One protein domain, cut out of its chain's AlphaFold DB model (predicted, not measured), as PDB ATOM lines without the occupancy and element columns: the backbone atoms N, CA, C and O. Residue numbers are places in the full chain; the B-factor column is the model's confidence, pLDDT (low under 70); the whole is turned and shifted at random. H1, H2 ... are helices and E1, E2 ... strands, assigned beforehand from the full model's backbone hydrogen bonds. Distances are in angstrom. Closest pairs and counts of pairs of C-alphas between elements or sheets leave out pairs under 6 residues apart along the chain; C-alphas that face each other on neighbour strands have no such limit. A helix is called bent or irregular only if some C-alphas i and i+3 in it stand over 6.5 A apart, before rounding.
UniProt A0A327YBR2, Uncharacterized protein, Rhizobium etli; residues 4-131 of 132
ATOM      1  N   THR A   4      25.396  17.925 -46.400       95.56
ATOM      2  CA  THR A   4      25.855  19.061 -45.596       95.56
ATOM      3  C   THR A   4      24.887  20.225 -45.673       95.56
ATOM      4  O   THR A   4      24.321  20.501 -46.728       95.56
ATOM      5  N   VAL A   5      24.696  20.904 -44.545       96.81
ATOM      6  CA  VAL A   5      23.912  22.138 -44.446       96.81
ATOM      7  C   VAL A   5      24.767  23.180 -43.753       96.81
ATOM      8  O   VAL A   5      25.385  22.900 -42.725       96.81
ATOM      9  N   GLN A   6      24.799  24.380 -44.318       96.44
ATOM     10  CA  GLN A   6      25.543  25.499 -43.761       96.44
ATOM     11  C   GLN A   6      24.593  26.492 -43.097       96.44
ATOM     12  O   GLN A   6      23.533  26.813 -43.635       96.44
ATOM     13  N   LYS A   7      24.978  26.980 -41.921       96.56
ATOM     14  CA  LYS A   7      24.292  28.040 -41.181       96.56
ATOM     15  C   LYS A   7      25.316  29.061 -40.718       96.56
ATOM     16  O   LYS A   7      26.484  28.733 -40.548       96.56
ATOM     17  N   THR A   8      24.876  30.293 -40.506       96.19
ATOM     18  CA  THR A   8      25.774  31.382 -40.115       96.19
ATOM     19  C   THR A   8      25.493  31.793 -38.681       96.19
ATOM     20  O   THR A   8      24.341  32.041 -38.330       96.19
ATOM     21  N   ILE A   9      26.537  31.900 -37.864       96.25
ATOM     22  CA  ILE A   9      26.481  32.645 -36.608       96.25
ATOM     23  C   ILE A   9      26.833  34.102 -36.937       96.25
ATOM     24  O   ILE A   9      27.938  34.355 -37.425       96.25
ATOM     25  N   PRO A  10      25.932  35.071 -36.695       95.94
ATOM     26  CA  PRO A  10      26.186  36.465 -37.043       95.94
ATOM     27  C   PRO A  10      27.404  37.042 -36.318       95.94
ATOM     28  O   PRO A  10      27.622  36.757 -35.136       95.94
ATOM     29  N   ALA A  11      28.123  37.945 -36.987       95.88
ATOM     30  CA  ALA A  11      29.295  38.633 -36.442       95.88
ATOM     31  C   ALA A  11      29.031  39.268 -35.065       95.88
ATOM     32  O   ALA A  11      29.822  39.116 -34.140       95.88
ATOM     33  N   ALA A  12      27.862  39.894 -34.877       95.88
ATOM     34  CA  ALA A  12      27.475  40.479 -33.592       95.88
ATOM     35  C   ALA A  12      27.425  39.442 -32.453       95.88
ATOM     36  O   ALA A  12      27.887  39.715 -31.343       95.88
ATOM     37  N   ARG A  13      26.909  38.233 -32.721       95.06
ATOM     38  CA  ARG A  13      26.859  37.153 -31.725       95.06
ATOM     39  C   ARG A  13      28.251  36.581 -31.469       95.06
ATOM     40  O   ARG A  13      28.576  36.337 -30.305       95.06
ATOM     41  N   MET A  14      29.070  36.420 -32.513       94.31
ATOM     42  CA  MET A  14      30.475  36.015 -32.387       94.31
ATOM     43  C   MET A  14      31.273  37.011 -31.546       94.31
ATOM     44  O   MET A  14      32.020  36.615 -30.656       94.31
ATOM     45  N   HIS A  15      31.068  38.309 -31.759       93.50
ATOM     46  CA  HIS A  15      31.717  39.362 -30.986       93.50
ATOM     47  C   HIS A  15      31.350  39.285 -29.498       93.50
ATOM     48  O   HIS A  15      32.233  39.246 -28.644       93.50
ATOM     49  N   GLN A  16      30.055  39.169 -29.183       93.62
ATOM     50  CA  GLN A  16      29.585  38.980 -27.805       93.62
ATOM     51  C   GLN A  16      30.178  37.720 -27.159       93.62
ATOM     52  O   GLN A  16      30.553  37.736 -25.988       93.62
ATOM     53  N   PHE A  17      30.273  36.625 -27.920       92.56
ATOM     54  CA  PHE A  17      30.897  35.391 -27.454       92.56
ATOM     55  C   PHE A  17      32.378  35.600 -27.120       92.56
ATOM     56  O   PHE A  17      32.797  35.253 -26.017       92.56
ATOM     57  N   HIS A  18      33.154  36.223 -28.009       89.69
ATOM     58  CA  HIS A  18      34.571  36.494 -27.759       89.69
ATOM     59  C   HIS A  18      34.779  37.392 -26.534       89.69
ATOM     60  O   HIS A  18      35.587  37.049 -25.676       89.69
ATOM     61  N   GLN A  19      33.995  38.464 -26.384       91.19
ATOM     62  CA  GLN A  19      34.063  39.335 -25.203       91.19
ATOM     63  C   GLN A  19      33.785  38.571 -23.901       91.19
ATOM     64  O   GLN A  19      34.467  38.769 -22.894       91.19
ATOM     65  N   MET A  20      32.792  37.678 -23.909       88.88
ATOM     66  CA  MET A  20      32.480  36.835 -22.756       88.88
ATOM     67  C   MET A  20      33.638  35.885 -22.425       88.88
ATOM     68  O   MET A  20      34.036  35.791 -21.264       88.88
ATOM     69  N   VAL A  21      34.193  35.212 -23.438       86.69
ATOM     70  CA  VAL A  21      35.324  34.284 -23.292       86.69
ATOM     71  C   VAL A  21      36.557  34.998 -22.742       86.69
ATOM     72  O   VAL A  21      37.162  34.529 -21.777       86.69
ATOM     73  N   GLU A  22      36.913  36.148 -23.315       86.81
ATOM     74  CA  GLU A  22      38.040  36.962 -22.859       86.81
ATOM     75  C   GLU A  22      37.851  37.412 -21.414       86.81
ATOM     76  O   GLU A  22      38.753  37.257 -20.590       86.81
ATOM     77  N   ARG A  23      36.656  37.889 -21.059       87.44
ATOM     78  CA  ARG A  23      36.358  38.282 -19.682       87.44
ATOM     79  C   ARG A  23      36.501  37.112 -18.711       87.44
ATOM     80  O   ARG A  23      37.063  37.275 -17.630       87.44
ATOM     81  N   TRP A  24      36.019  35.926 -19.069       84.31
ATOM     82  CA  TRP A  24      36.155  34.749 -18.211       84.31
ATOM     83  C   TRP A  24      37.613  34.330 -18.018       84.31
ATOM     84  O   TRP A  24      38.002  34.008 -16.892       84.31
ATOM     85  N   LEU A  25      38.416  34.399 -19.081       82.06
ATOM     86  CA  LEU A  25      39.861  34.175 -19.039       82.06
ATOM     87  C   LEU A  25      40.587  35.188 -18.140       82.06
ATOM     88  O   LEU A  25      41.541  34.818 -17.458       82.06
ATOM     89  N   GLN A  26      40.138  36.447 -18.111       84.94
ATOM     90  CA  GLN A  26      40.843  37.542 -17.431       84.94
ATOM     91  C   GLN A  26      40.353  37.869 -16.019       84.94
ATOM     92  O   GLN A  26      41.108  38.450 -15.237       84.94
ATOM     93  N   GLU A  27      39.115  37.534 -15.664       81.62
ATOM     94  CA  GLU A  27      38.487  38.028 -14.426       81.62
ATOM     95  C   GLU A  27      37.587  36.992 -13.736       81.62
ATOM     96  O   GLU A  27      37.053  37.254 -12.659       81.62
ATOM     97  N   GLY A  28      37.405  35.812 -14.333       79.00
ATOM     98  CA  GLY A  28      36.418  34.832 -13.887       79.00
ATOM     99  C   GLY A  28      36.976  33.606 -13.154       79.00
ATOM    100  O   GLY A  28      38.174  33.508 -12.866       79.00
ATOM    101  N   PRO A  29      36.107  32.605 -12.906       83.62
ATOM    102  CA  PRO A  29      36.492  31.312 -12.336       83.62
ATOM    103  C   PRO A  29      37.615  30.615 -13.111       83.62
ATOM    104  O   PRO A  29      38.439  29.927 -12.513       83.62
ATOM    105  N   ILE A  30      37.692  30.836 -14.427       84.81
ATOM    106  CA  ILE A  30      38.754  30.288 -15.275       84.81
ATOM    107  C   ILE A  30      40.120  30.867 -14.890       84.81
ATOM    108  O   ILE A  30      41.081  30.107 -14.775       84.81
ATOM    109  N   LYS A  31      40.231  32.172 -14.612       87.19
ATOM    110  CA  LYS A  31      41.486  32.760 -14.118       87.19
ATOM    111  C   LYS A  31      41.885  32.199 -12.758       87.19
ATOM    112  O   LYS A  31      43.050  31.874 -12.549       87.19
ATOM    113  N   LEU A  32      40.921  32.051 -11.848       88.69
ATOM    114  CA  LEU A  32      41.175  31.470 -10.526       88.69
ATOM    115  C   LEU A  32      41.691  30.032 -10.642       88.69
ATOM    116  O   LEU A  32      42.707  29.699 -10.035       88.69
ATOM    117  N   ALA A  33      41.048  29.213 -11.478       88.25
ATOM    118  CA  ALA A  33      41.503  27.858 -11.768       88.25
ATOM    119  C   ALA A  33      42.906  27.856 -12.395       88.25
ATOM    120  O   ALA A  33      43.759  27.090 -11.965       88.25
ATOM    121  N   THR A  34      43.175  28.767 -13.336       88.25
ATOM    122  CA  THR A  34      44.495  28.924 -13.974       88.25
ATOM    123  C   THR A  34      45.590  29.188 -12.946       88.25
ATOM    124  O   THR A  34      46.608  28.501 -12.933       88.25
ATOM    125  N   ASN A  35      45.371  30.143 -12.042       91.19
ATOM    126  CA  ASN A  35      46.343  30.479 -11.004       91.19
ATOM    127  C   ASN A  35      46.564  29.315 -10.029       91.19
ATOM    128  O   ASN A  35      47.696  29.071  -9.607       91.19
ATOM    129  N   ALA A  36      45.501  28.579  -9.687       92.88
ATOM    130  CA  ALA A  36      45.605  27.389  -8.850       92.88
ATOM    131  C   ALA A  36      46.415  26.281  -9.542       92.88
ATOM    132  O   ALA A  36      47.275  25.672  -8.909       92.88
ATOM    133  N   THR A  37      46.205  26.067 -10.845       92.50
ATOM    134  CA  THR A  37      46.990  25.125 -11.653       92.50
ATOM    135  C   THR A  37      48.458  25.532 -11.705       92.50
ATOM    136  O   THR A  37      49.310  24.701 -11.416       92.50
ATOM    137  N   ILE A  38      48.772  26.803 -11.982       93.56
ATOM    138  CA  ILE A  38      50.156  27.310 -11.971       93.56
ATOM    139  C   ILE A  38      50.812  27.060 -10.610       93.56
ATOM    140  O   ILE A  38      51.896  26.491 -10.549       93.56
ATOM    141  N   THR A  39      50.119  27.395  -9.519       96.00
ATOM    142  CA  THR A  39      50.617  27.158  -8.154       96.00
ATOM    143  C   THR A  39      50.885  25.670  -7.898       96.00
ATOM    144  O   THR A  39      51.901  25.313  -7.308       96.00
ATOM    145  N   ALA A  40      49.998  24.779  -8.351       96.62
ATOM    146  CA  ALA A  40      50.189  23.337  -8.209       96.62
ATOM    147  C   ALA A  40      51.394  22.828  -9.019       96.62
ATOM    148  O   ALA A  40      52.169  22.021  -8.510       96.62
ATOM    149  N   MET A  41      51.579  23.325 -10.244       97.38
ATOM    150  CA  MET A  41      52.724  22.978 -11.089       97.38
ATOM    151  C   MET A  41      54.046  23.488 -10.507       97.38
ATOM    152  O   MET A  41      55.046  22.772 -10.540       97.38
ATOM    153  N   ASP A  42      54.037  24.686  -9.918       96.94
ATOM    154  CA  ASP A  42      55.183  25.245  -9.196       96.94
ATOM    155  C   ASP A  42      55.567  24.379  -7.994       96.94
ATOM    156  O   ASP A  42      56.737  24.040  -7.826       96.94
ATOM    157  N   ASN A  43      54.584  23.934  -7.207       97.31
ATOM    158  CA  ASN A  43      54.818  23.015  -6.090       97.31
ATOM    159  C   ASN A  43      55.335  21.640  -6.547       97.31
ATOM    160  O   ASN A  43      56.058  20.979  -5.804       97.31
ATOM    161  N   ALA A  44      54.977  21.214  -7.759       97.19
ATOM    162  CA  ALA A  44      55.474  19.992  -8.384       97.19
ATOM    163  C   ALA A  44      56.839  20.172  -9.082       97.19
ATOM    164  O   ALA A  44      57.346  19.215  -9.664       97.19
ATOM    165  N   ALA A  45      57.434  21.371  -9.021       97.31
ATOM    166  CA  ALA A  45      58.695  21.722  -9.675       97.31
ATOM    167  C   ALA A  45      58.713  21.450 -11.193       97.31
ATOM    168  O   ALA A  45      59.760  21.144 -11.765       97.31
ATOM    169  N   ILE A  46      57.558  21.582 -11.857       96.81
ATOM    170  CA  ILE A  46      57.455  21.430 -13.313       96.81
ATOM    171  C   ILE A  46      58.199  22.597 -13.990       96.81
ATOM    172  O   ILE A  46      57.974  23.751 -13.604       96.81
ATOM    173  N   PRO A  47      59.062  22.353 -14.995       97.75
ATOM    174  CA  PRO A  47      59.770  23.407 -15.721       97.75
ATOM    175  C   PRO A  47      58.826  24.452 -16.331       97.75
ATOM    176  O   PRO A  47      57.765  24.118 -16.848       97.75
ATOM    177  N   LYS A  48      59.224  25.730 -16.330       93.88
ATOM    178  CA  LYS A  48      58.362  26.832 -16.802       93.88
ATOM    179  C   LYS A  48      57.933  26.712 -18.267       93.88
ATOM    180  O   LYS A  48      56.825  27.120 -18.597       93.88
ATOM    181  N   GLU A  49      58.775  26.133 -19.115       95.62
ATOM    182  CA  GLU A  49      58.433  25.862 -20.516       95.62
ATOM    183  C   GLU A  49      57.318  24.813 -20.633       95.62
ATOM    184  O   GLU A  49      56.360  25.009 -21.376       95.62
ATOM    185  N   GLU A  50      57.382  23.747 -19.832       95.56
ATOM    186  CA  GLU A  50      56.345  22.712 -19.784       95.56
ATOM    187  C   GLU A  50      55.040  23.254 -19.185       95.56
ATOM    188  O   GLU A  50      53.959  22.986 -19.707       95.56
ATOM    189  N   GLN A  51      55.124  24.106 -18.156       95.00
ATOM    190  CA  GLN A  51      53.951  24.810 -17.626       95.00
ATOM    191  C   GLN A  51      53.255  25.654 -18.703       95.00
ATOM    192  O   GLN A  51      52.027  25.648 -18.785       95.00
ATOM    193  N   ALA A  52      54.020  26.385 -19.520       93.56
ATOM    194  CA  ALA A  52      53.464  27.218 -20.584       93.56
ATOM    195  C   ALA A  52      52.721  26.373 -21.630       93.56
ATOM    196  O   ALA A  52      51.591  26.713 -21.976       93.56
ATOM    197  N   ALA A  53      53.305  25.245 -22.046       94.25
ATOM    198  CA  ALA A  53      52.670  24.309 -22.974       94.25
ATOM    199  C   ALA A  53      51.363  23.722 -22.408       94.25
ATOM    200  O   ALA A  53      50.341  23.713 -23.088       94.25
ATOM    201  N   ILE A  54      51.351  23.316 -21.131       92.69
ATOM    202  CA  ILE A  54      50.143  22.794 -20.464       92.69
ATOM    203  C   ILE A  54      49.019  23.841 -20.444       92.69
ATOM    204  O   ILE A  54      47.850  23.516 -20.676       92.69
ATOM    205  N   ILE A  55      49.348  25.101 -20.143       91.12
ATOM    206  CA  ILE A  55      48.361  26.186 -20.114       91.12
ATOM    207  C   ILE A  55      47.840  26.500 -21.520       91.12
ATOM    208  O   ILE A  55      46.634  26.703 -21.676       91.12
ATOM    209  N   GLU A  56      48.709  26.498 -22.530       90.31
ATOM    210  CA  GLU A  56      48.323  26.690 -23.931       90.31
ATOM    211  C   GLU A  56      47.357  25.595 -24.407       90.31
ATOM    212  O   GLU A  56      46.266  25.911 -24.890       90.31
ATOM    213  N   ASP A  57      47.693  24.321 -24.188       91.56
ATOM    214  CA  ASP A  57      46.837  23.184 -24.548       91.56
ATOM    215  C   ASP A  57      45.463  23.278 -23.875       91.56
ATOM    216  O   ASP A  57      44.415  23.096 -24.509       91.56
ATOM    217  N   ARG A  58      45.445  23.627 -22.584       89.38
ATOM    218  CA  ARG A  58      44.202  23.841 -21.838       89.38
ATOM    219  C   ARG A  58      43.372  24.956 -22.463       89.38
ATOM    220  O   ARG A  58      42.161  24.788 -22.623       89.38
ATOM    221  N   ASP A  59      43.986  26.086 -22.803       86.81
ATOM    222  CA  ASP A  59      43.295  27.226 -23.407       86.81
ATOM    223  C   ASP A  59      42.707  26.865 -24.782       86.81
ATOM    224  O   ASP A  59      41.579  27.270 -25.083       86.81
ATOM    225  N   ILE A  60      43.416  26.067 -25.589       89.06
ATOM    226  CA  ILE A  60      42.929  25.544 -26.875       89.06
ATOM    227  C   ILE A  60      41.681  24.676 -26.665       89.06
ATOM    228  O   ILE A  60      40.635  24.942 -27.267       89.06
ATOM    229  N   ILE A  61      41.754  23.679 -25.774       88.81
ATOM    230  CA  ILE A  61      40.631  22.774 -25.471       88.81
ATOM    231  C   ILE A  61      39.433  23.562 -24.936       88.81
ATOM    232  O   ILE A  61      38.289  23.337 -25.336       88.81
ATOM    233  N   MET A  62      39.678  24.518 -24.044       87.69
ATOM    234  CA  MET A  62      38.616  25.311 -23.445       87.69
ATOM    235  C   MET A  62      37.920  26.194 -24.484       87.69
ATOM    236  O   MET A  62      36.691  26.221 -24.522       87.69
ATOM    237  N   LYS A  63      38.673  26.882 -25.355       86.88
ATOM    238  CA  LYS A  63      38.102  27.677 -26.457       86.88
ATOM    239  C   LYS A  63      37.268  26.808 -27.393       86.88
ATOM    240  O   LYS A  63      36.162  27.208 -27.758       86.88
ATOM    241  N   HIS A  64      37.747  25.606 -27.717       88.75
ATOM    242  CA  HIS A  64      36.984  24.635 -28.497       88.75
ATOM    243  C   HIS A  64      35.661  24.259 -27.806       88.75
ATOM    244  O   HIS A  64      34.597  24.380 -28.411       88.75
ATOM    245  N   ASN A  65      35.693  23.894 -26.522       89.00
ATOM    246  CA  ASN A  65      34.491  23.527 -25.767       89.00
ATOM    247  C   ASN A  65      33.492  24.687 -25.643       89.00
ATOM    248  O   ASN A  65      32.285  24.488 -25.781       89.00
ATOM    249  N   MET A  66      33.974  25.911 -25.421       88.81
ATOM    250  CA  MET A  66      33.113  27.097 -25.373       88.81
ATOM    251  C   MET A  66      32.445  27.360 -26.728       88.81
ATOM    252  O   MET A  66      31.265  27.708 -26.763       88.81
ATOM    253  N   ARG A  67      33.152  27.127 -27.841       91.69
ATOM    254  CA  ARG A  67      32.578  27.205 -29.191       91.69
ATOM    255  C   ARG A  67      31.484  26.153 -29.406       91.69
ATOM    256  O   ARG A  67      30.442  26.483 -29.961       91.69
ATOM    257  N   LEU A  68      31.670  24.914 -28.936       92.38
ATOM    258  CA  LEU A  68      30.601  23.901 -28.963       92.38
ATOM    259  C   LEU A  68      29.365  24.367 -28.177       92.38
ATOM    260  O   LEU A  68      28.235  24.166 -28.622       92.38
ATOM    261  N   GLY A  69      29.583  25.049 -27.048       91.56
ATOM    262  CA  GLY A  69      28.525  25.709 -26.283       91.56
ATOM    263  C   GLY A  69      27.759  26.751 -27.100       91.56
ATOM    264  O   GLY A  69      26.532  26.738 -27.085       91.56
ATOM    265  N   LEU A  70      28.458  27.593 -27.869       94.19
ATOM    266  CA  LEU A  70      27.829  28.576 -28.759       94.19
ATOM    267  C   LEU A  70      27.004  27.909 -29.870       94.19
ATOM    268  O   LEU A  70      25.883  28.328 -30.140       94.19
ATOM    269  N   ILE A  71      27.524  26.850 -30.495       94.00
ATOM    270  CA  ILE A  71      26.783  26.084 -31.513       94.00
ATOM    271  C   ILE A  71      25.512  25.488 -30.911       94.00
ATOM    272  O   ILE A  71      24.449  25.565 -31.525       94.00
ATOM    273  N   SER A  72      25.611  24.915 -29.711       93.00
ATOM    274  CA  SER A  72      24.459  24.379 -28.989       93.00
ATOM    275  C   SER A  72      23.437  25.477 -28.677       93.00
ATOM    276  O   SER A  72      22.263  25.332 -29.000       93.00
ATOM    277  N   GLU A  73      23.875  26.619 -28.144       93.69
ATOM    278  CA  GLU A  73      23.003  27.764 -27.855       93.69
ATOM    279  C   GLU A  73      22.215  28.222 -29.088       93.69
ATOM    280  O   GLU A  73      21.007  28.436 -29.006       93.69
ATOM    281  N   VAL A  74      22.893  28.361 -30.229       95.25
ATOM    282  CA  VAL A  74      22.293  28.927 -31.441       95.25
ATOM    283  C   VAL A  74      21.449  27.893 -32.191       95.25
ATOM    284  O   VAL A  74      20.370  28.222 -32.679       95.25
ATOM    285  N   PHE A  75      21.909  26.643 -32.288       96.12
ATOM    286  CA  PHE A  75      21.340  25.670 -33.224       96.12
ATOM    287  C   PHE A  75      20.674  24.458 -32.573       96.12
ATOM    288  O   PHE A  75      19.951  23.755 -33.282       96.12
ATOM    289  N   ALA A  76      20.833  24.196 -31.267       94.06
ATOM    290  CA  ALA A  76      20.300  22.969 -30.656       94.06
ATOM    291  C   ALA A  76      18.791  22.815 -30.876       94.06
ATOM    292  O   ALA A  76      18.345  21.740 -31.255       94.06
ATOM    293  N   SER A  77      18.002  23.888 -30.745       95.31
ATOM    294  CA  SER A  77      16.551  23.809 -30.972       95.31
ATOM    295  C   SER A  77      16.194  23.402 -32.408       95.31
ATOM    296  O   SER A  77      15.278  22.604 -32.623       95.31
ATOM    297  N   ALA A  78      16.915  23.930 -33.400       96.00
ATOM    298  CA  ALA A  78      16.692  23.602 -34.804       96.00
ATOM    299  C   ALA A  78      17.176  22.181 -35.136       96.00
ATOM    300  O   ALA A  78      16.452  21.426 -35.786       96.00
ATOM    301  N   ILE A  79      18.353  21.793 -34.632       96.06
ATOM    302  CA  ILE A  79      18.899  20.436 -34.765       96.06
ATOM    303  C   ILE A  79      17.936  19.425 -34.140       96.06
ATOM    304  O   ILE A  79      17.582  18.438 -34.775       96.06
ATOM    305  N   GLU A  80      17.450  19.690 -32.927       95.56
ATOM    306  CA  GLU A  80      16.501  18.821 -32.238       95.56
ATOM    307  C   GLU A  80      15.227  18.597 -33.046       95.56
ATOM    308  O   GLU A  80      14.785  17.458 -33.170       95.56
ATOM    309  N   LYS A  81      14.636  19.659 -33.605       95.44
ATOM    310  CA  LYS A  81      13.435  19.543 -34.442       95.44
ATOM    311  C   LYS A  81      13.696  18.727 -35.703       95.44
ATOM    312  O   LYS A  81      12.876  17.881 -36.051       95.44
ATOM    313  N   ALA A  82      14.825  18.969 -36.367       95.44
ATOM    314  CA  ALA A  82      15.196  18.253 -37.577       95.44
ATOM    315  C   ALA A  82      15.427  16.760 -37.304       95.44
ATOM    316  O   ALA A  82      14.827  15.915 -37.962       95.44
ATOM    317  N   VAL A  83      16.220  16.427 -36.285       95.06
ATOM    318  CA  VAL A  83      16.566  15.042 -35.934       95.06
ATOM    319  C   VAL A  83      15.360  14.277 -35.383       95.06
ATOM    320  O   VAL A  83      15.131  13.127 -35.749       95.06
ATOM    321  N   LYS A  84      14.535  14.903 -34.534       94.62
ATOM    322  CA  LYS A  84      13.343  14.251 -33.964       94.62
ATOM    323  C   LYS A  84      12.213  14.043 -34.981       94.62
ATOM    324  O   LYS A  84      11.215  13.413 -34.646       94.62
ATOM    325  N   SER A  85      12.347  14.553 -36.210       89.62
ATOM    326  CA  SER A  85      11.394  14.272 -37.294       89.62
ATOM    327  C   SER A  85      11.508  12.837 -37.832       89.62
ATOM    328  O   SER A  85      10.529  12.282 -38.326       89.62
ATOM    329  N   SER A  86      12.690  12.234 -37.704       89.31
ATOM    330  CA  SER A  86      13.056  10.919 -38.245       89.31
ATOM    331  C   SER A  86      13.521   9.938 -37.168       89.31
ATOM    332  O   SER A  86      13.441   8.728 -37.381       89.31
ATOM    333  N   ARG A  87      14.001  10.432 -36.018       93.12
ATOM    334  CA  ARG A  87      14.568   9.629 -34.924       93.12
ATOM    335  C   ARG A  87      13.848   9.865 -33.604       93.12
ATOM    336  O   ARG A  87      13.206  10.888 -33.387       93.12
ATOM    337  N   SER A  88      14.004   8.926 -32.673       92.50
ATOM    338  CA  SER A  88      13.456   9.041 -31.318       92.50
ATOM    339  C   SER A  88      14.382   8.414 -30.274       92.50
ATOM    340  O   SER A  88      15.323   7.697 -30.608       92.50
ATOM    341  N   GLY A  89      14.132   8.702 -28.993       93.25
ATOM    342  CA  GLY A  89      14.899   8.128 -27.885       93.25
ATOM    343  C   GLY A  89      16.390   8.481 -27.931       93.25
ATOM    344  O   GLY A  89      16.760   9.602 -28.280       93.25
ATOM    345  N   HIS A  90      17.233   7.514 -27.564       93.44
ATOM    346  CA  HIS A  90      18.691   7.676 -27.495       93.44
ATOM    347  C   HIS A  90      19.317   7.952 -28.865       93.44
ATOM    348  O   HIS A  90      20.212   8.779 -28.963       93.44
ATOM    349  N   GLU A  91      18.789   7.358 -29.940       94.12
ATOM    350  CA  GLU A  91      19.324   7.569 -31.292       94.12
ATOM    351  C   GLU A  91      19.224   9.038 -31.726       94.12
ATOM    352  O   GLU A  91      20.127   9.568 -32.370       94.12
ATOM    353  N   ALA A  92      18.139   9.721 -31.344       94.56
ATOM    354  CA  ALA A  92      18.010  11.151 -31.593       94.56
ATOM    355  C   ALA A  92      19.029  11.955 -30.772       94.56
ATOM    356  O   ALA A  92      19.640  12.877 -31.300       94.56
ATOM    357  N   GLN A  93      19.223  11.608 -29.496       94.44
ATOM    358  CA  GLN A  93      20.167  12.301 -28.612       94.44
ATOM    359  C   GLN A  93      21.614  12.163 -29.096       94.44
ATOM    360  O   GLN A  93      22.324  13.166 -29.172       94.44
ATOM    361  N   ASP A  94      22.017  10.953 -29.481       95.50
ATOM    362  CA  ASP A  94      23.352  10.671 -30.007       95.50
ATOM    363  C   ASP A  94      23.606  11.440 -31.307       95.50
ATOM    364  O   ASP A  94      24.668  12.039 -31.484       95.50
ATOM    365  N   GLU A  95      22.613  11.494 -32.198       95.62
ATOM    366  CA  GLU A  95      22.728  12.232 -33.456       95.62
ATOM    367  C   GLU A  95      22.791  13.752 -33.236       95.62
ATOM    368  O   GLU A  95      23.606  14.428 -33.864       95.62
ATOM    369  N   ILE A  96      21.998  14.300 -32.306       95.44
ATOM    370  CA  ILE A  96      22.078  15.719 -31.922       95.44
ATOM    371  C   ILE A  96      23.483  16.043 -31.397       95.44
ATOM    372  O   ILE A  96      24.105  17.011 -31.841       95.44
ATOM    373  N   ALA A  97      24.007  15.221 -30.483       94.75
ATOM    374  CA  ALA A  97      25.341  15.411 -29.924       94.75
ATOM    375  C   ALA A  97      26.423  15.320 -31.009       94.75
ATOM    376  O   ALA A  97      27.302  16.183 -31.085       94.75
ATOM    377  N   ARG A  98      26.329  14.326 -31.902       96.00
ATOM    378  CA  ARG A  98      27.242  14.168 -33.038       96.00
ATOM    379  C   ARG A  98      27.224  15.400 -33.937       96.00
ATOM    380  O   ARG A  98      28.294  15.882 -34.307       96.00
ATOM    381  N   LEU A  99      26.049  15.923 -34.285       95.94
ATOM    382  CA  LEU A  99      25.920  17.104 -35.143       95.94
ATOM    383  C   LEU A  99      26.583  18.337 -34.526       95.94
ATOM    384  O   LEU A  99      27.243  19.075 -35.249       95.94
ATOM    385  N   ILE A 100      26.471  18.532 -33.210       94.75
ATOM    386  CA  ILE A 100      27.120  19.650 -32.508       94.75
ATOM    387  C   ILE A 100      28.642  19.466 -32.472       94.75
ATOM    388  O   ILE A 100      29.378  20.374 -32.845       94.75
ATOM    389  N   VAL A 101      29.126  18.292 -32.054       93.75
ATOM    390  CA  VAL A 101      30.569  18.033 -31.874       93.75
ATOM    391  C   VAL A 101      31.319  18.005 -33.207       93.75
ATOM    392  O   VAL A 101      32.470  18.426 -33.281       93.75
ATOM    393  N   THR A 102      30.674  17.533 -34.276       94.62
ATOM    394  CA  THR A 102      31.286  17.442 -35.613       94.62
ATOM    395  C   THR A 102      31.067  18.683 -36.478       94.62
ATOM    396  O   THR A 102      31.522  18.712 -37.621       94.62
ATOM    397  N   ALA A 103      30.396  19.719 -35.960       94.62
ATOM    398  CA  ALA A 103      30.151  20.953 -36.693       94.62
ATOM    399  C   ALA A 103      31.451  21.739 -36.935       94.62
ATOM    400  O   ALA A 103      32.115  22.227 -36.012       94.62
ATOM    401  N   ILE A 104      31.780  21.924 -38.211       93.69
ATOM    402  CA  ILE A 104      32.977  22.651 -38.646       93.69
ATOM    403  C   ILE A 104      32.586  24.097 -38.897       93.69
ATOM    404  O   ILE A 104      31.657  24.343 -39.655       93.69
ATOM    405  N   GLY A 105      33.285  25.054 -38.292       92.81
ATOM    406  CA  GLY A 105      33.053  26.472 -38.561       92.81
ATOM    407  C   GLY A 105      34.263  27.158 -39.140       92.81
ATOM    408  O   GLY A 105      35.400  26.863 -38.774       92.81
ATOM    409  N   ILE A 106      33.986  28.063 -40.067       93.94
ATOM    410  CA  ILE A 106      34.981  28.852 -40.773       93.94
ATOM    411  C   ILE A 106      34.608  30.316 -40.580       93.94
ATOM    412  O   ILE A 106      33.532  30.751 -41.005       93.94
ATOM    413  N   ARG A 107      35.496  31.075 -39.933       92.69
ATOM    414  CA  ARG A 107      35.339  32.524 -39.787       92.69
ATOM    415  C   ARG A 107      35.375  33.180 -41.166       92.69
ATOM    416  O   ARG A 107      36.214  32.828 -41.992       92.69
ATOM    417  N   GLN A 108      34.447  34.092 -41.396       95.44
ATOM    418  CA  GLN A 108      34.301  34.845 -42.634       95.44
ATOM    419  C   GLN A 108      34.951  36.231 -42.503       95.44
ATOM    420  O   GLN A 108      35.278  36.676 -41.398       95.44
ATOM    421  N   ASP A 109      35.109  36.921 -43.633       94.88
ATOM    422  CA  ASP A 109      35.724  38.255 -43.700       94.88
ATOM    423  C   ASP A 109      34.943  39.320 -42.911       94.88
ATOM    424  O   ASP A 109      35.527  40.281 -42.416       94.88
ATOM    425  N   ASP A 110      33.630  39.139 -42.753       94.25
ATOM    426  CA  ASP A 110      32.747  40.017 -41.973       94.25
ATOM    427  C   ASP A 110      32.709  39.669 -40.473       94.25
ATOM    428  O   ASP A 110      31.865  40.174 -39.736       94.25
ATOM    429  N   GLU A 111      33.611  38.795 -40.021       92.31
ATOM    430  CA  GLU A 111      33.690  38.240 -38.666       92.31
ATOM    431  C   GLU A 111      32.540  37.313 -38.249       92.31
ATOM    432  O   GLU A 111      32.515  36.851 -37.103       92.31
ATOM    433  N   SER A 112      31.612  36.990 -39.153       96.12
ATOM    434  CA  SER A 112      30.650  35.913 -38.926       96.12
ATOM    435  C   SER A 112      31.336  34.543 -38.962       96.12
ATOM    436  O   SER A 112      32.495  34.399 -39.366       96.12
ATOM    437  N   GLU A 113      30.628  33.509 -38.517       96.06
ATOM    438  CA  GLU A 113      31.106  32.131 -38.611       96.06
ATOM    439  C   GLU A 113      30.144  31.289 -39.448       96.06
ATOM    440  O   GLU A 113      28.976  31.123 -39.091       96.06
ATOM    441  N   LEU A 114      30.648  30.726 -40.548       96.88
ATOM    442  CA  LEU A 114      29.916  29.770 -41.371       96.88
ATOM    443  C   LEU A 114      30.107  28.369 -40.796       96.88
ATOM    444  O   LEU A 114      31.196  27.804 -40.880       96.88
ATOM    445  N   VAL A 115      29.048  27.807 -40.226       97.06
ATOM    446  CA  VAL A 115      29.029  26.493 -39.585       97.06
ATOM    447  C   VAL A 115      28.421  25.463 -40.529       97.06
ATOM    448  O   VAL A 115      27.284  25.595 -40.973       97.06
ATOM    449  N   THR A 116      29.180  24.416 -40.823       97.06
ATOM    450  CA  THR A 116      28.784  23.283 -41.657       97.06
ATOM    451  C   THR A 116      28.416  22.095 -40.777       97.06
ATOM    452  O   THR A 116      29.240  21.588 -40.015       97.06
ATOM    453  N   PHE A 117      27.185  21.618 -40.935       96.88
ATOM    454  CA  PHE A 117      26.655  20.418 -40.299       96.88
ATOM    455  C   PHE A 117      26.597  19.289 -41.319       96.88
ATOM    456  O   PHE A 117      26.116  19.495 -42.431       96.88
ATOM    457  N   THR A 118      27.058  18.098 -40.946       96.38
ATOM    458  CA  THR A 118      26.984  16.908 -41.805       96.38
ATOM    459  C   THR A 118      25.920  15.967 -41.269       96.38
ATOM    460  O   THR A 118      26.121  15.408 -40.196       96.38
ATOM    461  N   PHE A 119      24.828  15.776 -42.002       94.69
ATOM    462  CA  PHE A 119      23.696  14.921 -41.646       94.69
ATOM    463  C   PHE A 119      23.834  13.511 -42.217       94.69
ATOM    464  O   PHE A 119      24.421  13.303 -43.283       94.69
ATOM    465  N   ALA A 120      23.248  12.546 -41.507       91.62
ATOM    466  CA  ALA A 120      23.164  11.162 -41.959       91.62
ATOM    467  C   ALA A 120      22.106  10.963 -43.058       91.62
ATOM    468  O   ALA A 120      22.260  10.075 -43.898       91.62
ATOM    469  N   THR A 121      21.041  11.775 -43.071       92.06
ATOM    470  CA  THR A 121      19.922  11.634 -44.016       92.06
ATOM    471  C   THR A 121      19.537  12.955 -44.680       92.06
ATOM    472  O   THR A 121      19.743  14.035 -44.126       92.06
ATOM    473  N   GLN A 122      18.951  12.867 -45.881       93.50
ATOM    474  CA  GLN A 122      18.487  14.042 -46.626       93.50
ATOM    475  C   GLN A 122      17.284  14.691 -45.943       93.50
ATOM    476  O   GLN A 122      17.226  15.907 -45.844       93.50
ATOM    477  N   THR A 123      16.372  13.886 -45.397       93.56
ATOM    478  CA  THR A 123      15.183  14.378 -44.692       93.56
ATOM    479  C   THR A 123      15.549  15.278 -43.512       93.56
ATOM    480  O   THR A 123      14.967  16.347 -43.353       93.56
ATOM    481  N   GLU A 124      16.538  14.881 -42.705       94.06
ATOM    482  CA  GLU A 124      17.012  15.690 -41.574       94.06
ATOM    483  C   GLU A 124      17.715  16.963 -42.050       94.06
ATOM    484  O   GLU A 124      17.480  18.037 -41.496       94.06
ATOM    485  N   ALA A 125      18.540  16.863 -43.098       94.81
ATOM    486  CA  ALA A 125      19.200  18.018 -43.695       94.81
ATOM    487  C   ALA A 125      18.192  19.037 -44.244       94.81
ATOM    488  O   ALA A 125      18.325  20.231 -43.980       94.81
ATOM    489  N   ASP A 126      17.162  18.583 -44.954       94.81
ATOM    490  CA  ASP A 126      16.118  19.442 -45.513       94.81
ATOM    491  C   ASP A 126      15.294  20.097 -44.400       94.81
ATOM    492  O   ASP A 126      15.061  21.309 -44.426       94.81
ATOM    493  N   ALA A 127      14.917  19.321 -43.376       94.38
ATOM    494  CA  ALA A 127      14.213  19.833 -42.206       94.38
ATOM    495  C   ALA A 127      15.038  20.901 -41.474       94.38
ATOM    496  O   ALA A 127      14.510  21.953 -41.119       94.38
ATOM    497  N   PHE A 128      16.339  20.672 -41.287       95.88
ATOM    498  CA  PHE A 128      17.233  21.641 -40.658       95.88
ATOM    499  C   PHE A 128      17.468  22.879 -41.533       95.88
ATOM    500  O   PHE A 128      17.502  24.007 -41.039       95.88
ATOM    501  N   SER A 129      17.604  22.695 -42.846       93.25
ATOM    502  CA  SER A 129      17.762  23.789 -43.806       93.25
ATOM    503  C   SER A 129      16.578  24.758 -43.738       93.25
ATOM    504  O   SER A 129      16.790  25.968 -43.648       93.25
ATOM    505  N   GLY A 130      15.352  24.228 -43.652       88.50
ATOM    506  CA  GLY A 130      14.118  25.009 -43.537       88.50
ATOM    507  C   GLY A 130      13.897  25.716 -42.192       88.50
ATOM    508  O   GLY A 130      12.977  26.528 -42.086       88.50
ATOM    509  N   LEU A 131      14.709  25.437 -41.170       84.44
ATOM    510  CA  LEU A 131      14.636  26.091 -39.863       84.44
ATOM    511  C   LEU A 131      15.639  27.250 -39.815       84.44
ATOM    512  O   LEU A 131      16.837  27.038 -39.997       84.44
TER     513      LEU A 131
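This is residues 4 to 131 of the 132 residues of an uncharacterized protein of Rhizobium etli (UniProt A0A327YBR2). A small three-stranded antiparallel sheet at one end of the domain is covered on one face by H4, H5 and residues 67 to 83 of the long helix H3, and the rest of H3 reaches away from this head as a long arm. H1 and then H2 run from the sheet out to the arm's far end, where the chain folds back into H3, so that H2 and H3 make a loose helical hairpin. The printed part has 128 residues, with named elements in the order E1, H1, H2, H3, H4, E2, E3, H5; the sheet's order is E1, E3, E2 and the class is mostly helix. The whole is loose, with a radius of gyration of the C-alphas of 18.4 A, and elongated, spanning 56 by 36 by 22 A.

In the sheet, the inner strand E3, residues 113 to 119, is antiparallel to both edge strands. With E1, residues 4 to 9, N 7 and O 115 are 2.9 A apart, within hydrogen-bond range; with E2, residues 104 to 107, its hairpin partner, N 116 and O 104 are 2.7 A apart. H3, residues 48 to 83, is the hub and is on the sheet at a height of 10.7 A; on the local plane it runs across the strands, at 73 degrees to E1. H3, H4, residues 89 to 101, and H5, residues 122 to 129, on one face of the sheet make two layers, helices over a sheet. H4 touches H3 at a steep tilt of 50 degrees, closest at the C-alphas of Val 83 and Ala 92, 6.0 A. H5 touches H3 about perpendicular, at 80 degrees, closest at the C-alphas of Ala 82 and Ala 127, 5.0 A. H1, residues 11 to 27, only grazes the sheet; H1, H2, residues 29 to 43, and H3 form a bundle, a group of helices, in which H2 and H3 only just touch, with 3 pairs of C-alphas within 8 A. Every O i to N i+4 pair is within hydrogen-bond range in H1, H2, H4 and H5, and 30 of 32 in H3.

E1 begins at C-alpha 4, (25.855, 19.061, -45.596). H3 is 47.5 A long, from (58.362, 26.832, -16.802) to (16.566, 15.042, -35.934); it is irregular, C-alphas 74 and 77 being 7.7 A apart, with a kink of 65 degrees near residue 77. H1 is 23.9 A long, H2 21.1 A, and H4 and E3 19.0 A each.

The C-alphas farthest apart, of Ala 45 and Thr 123, are 56.3 A apart. The printed part has no cut, its links are tight, and no printed residue is under 70 in pLDDT.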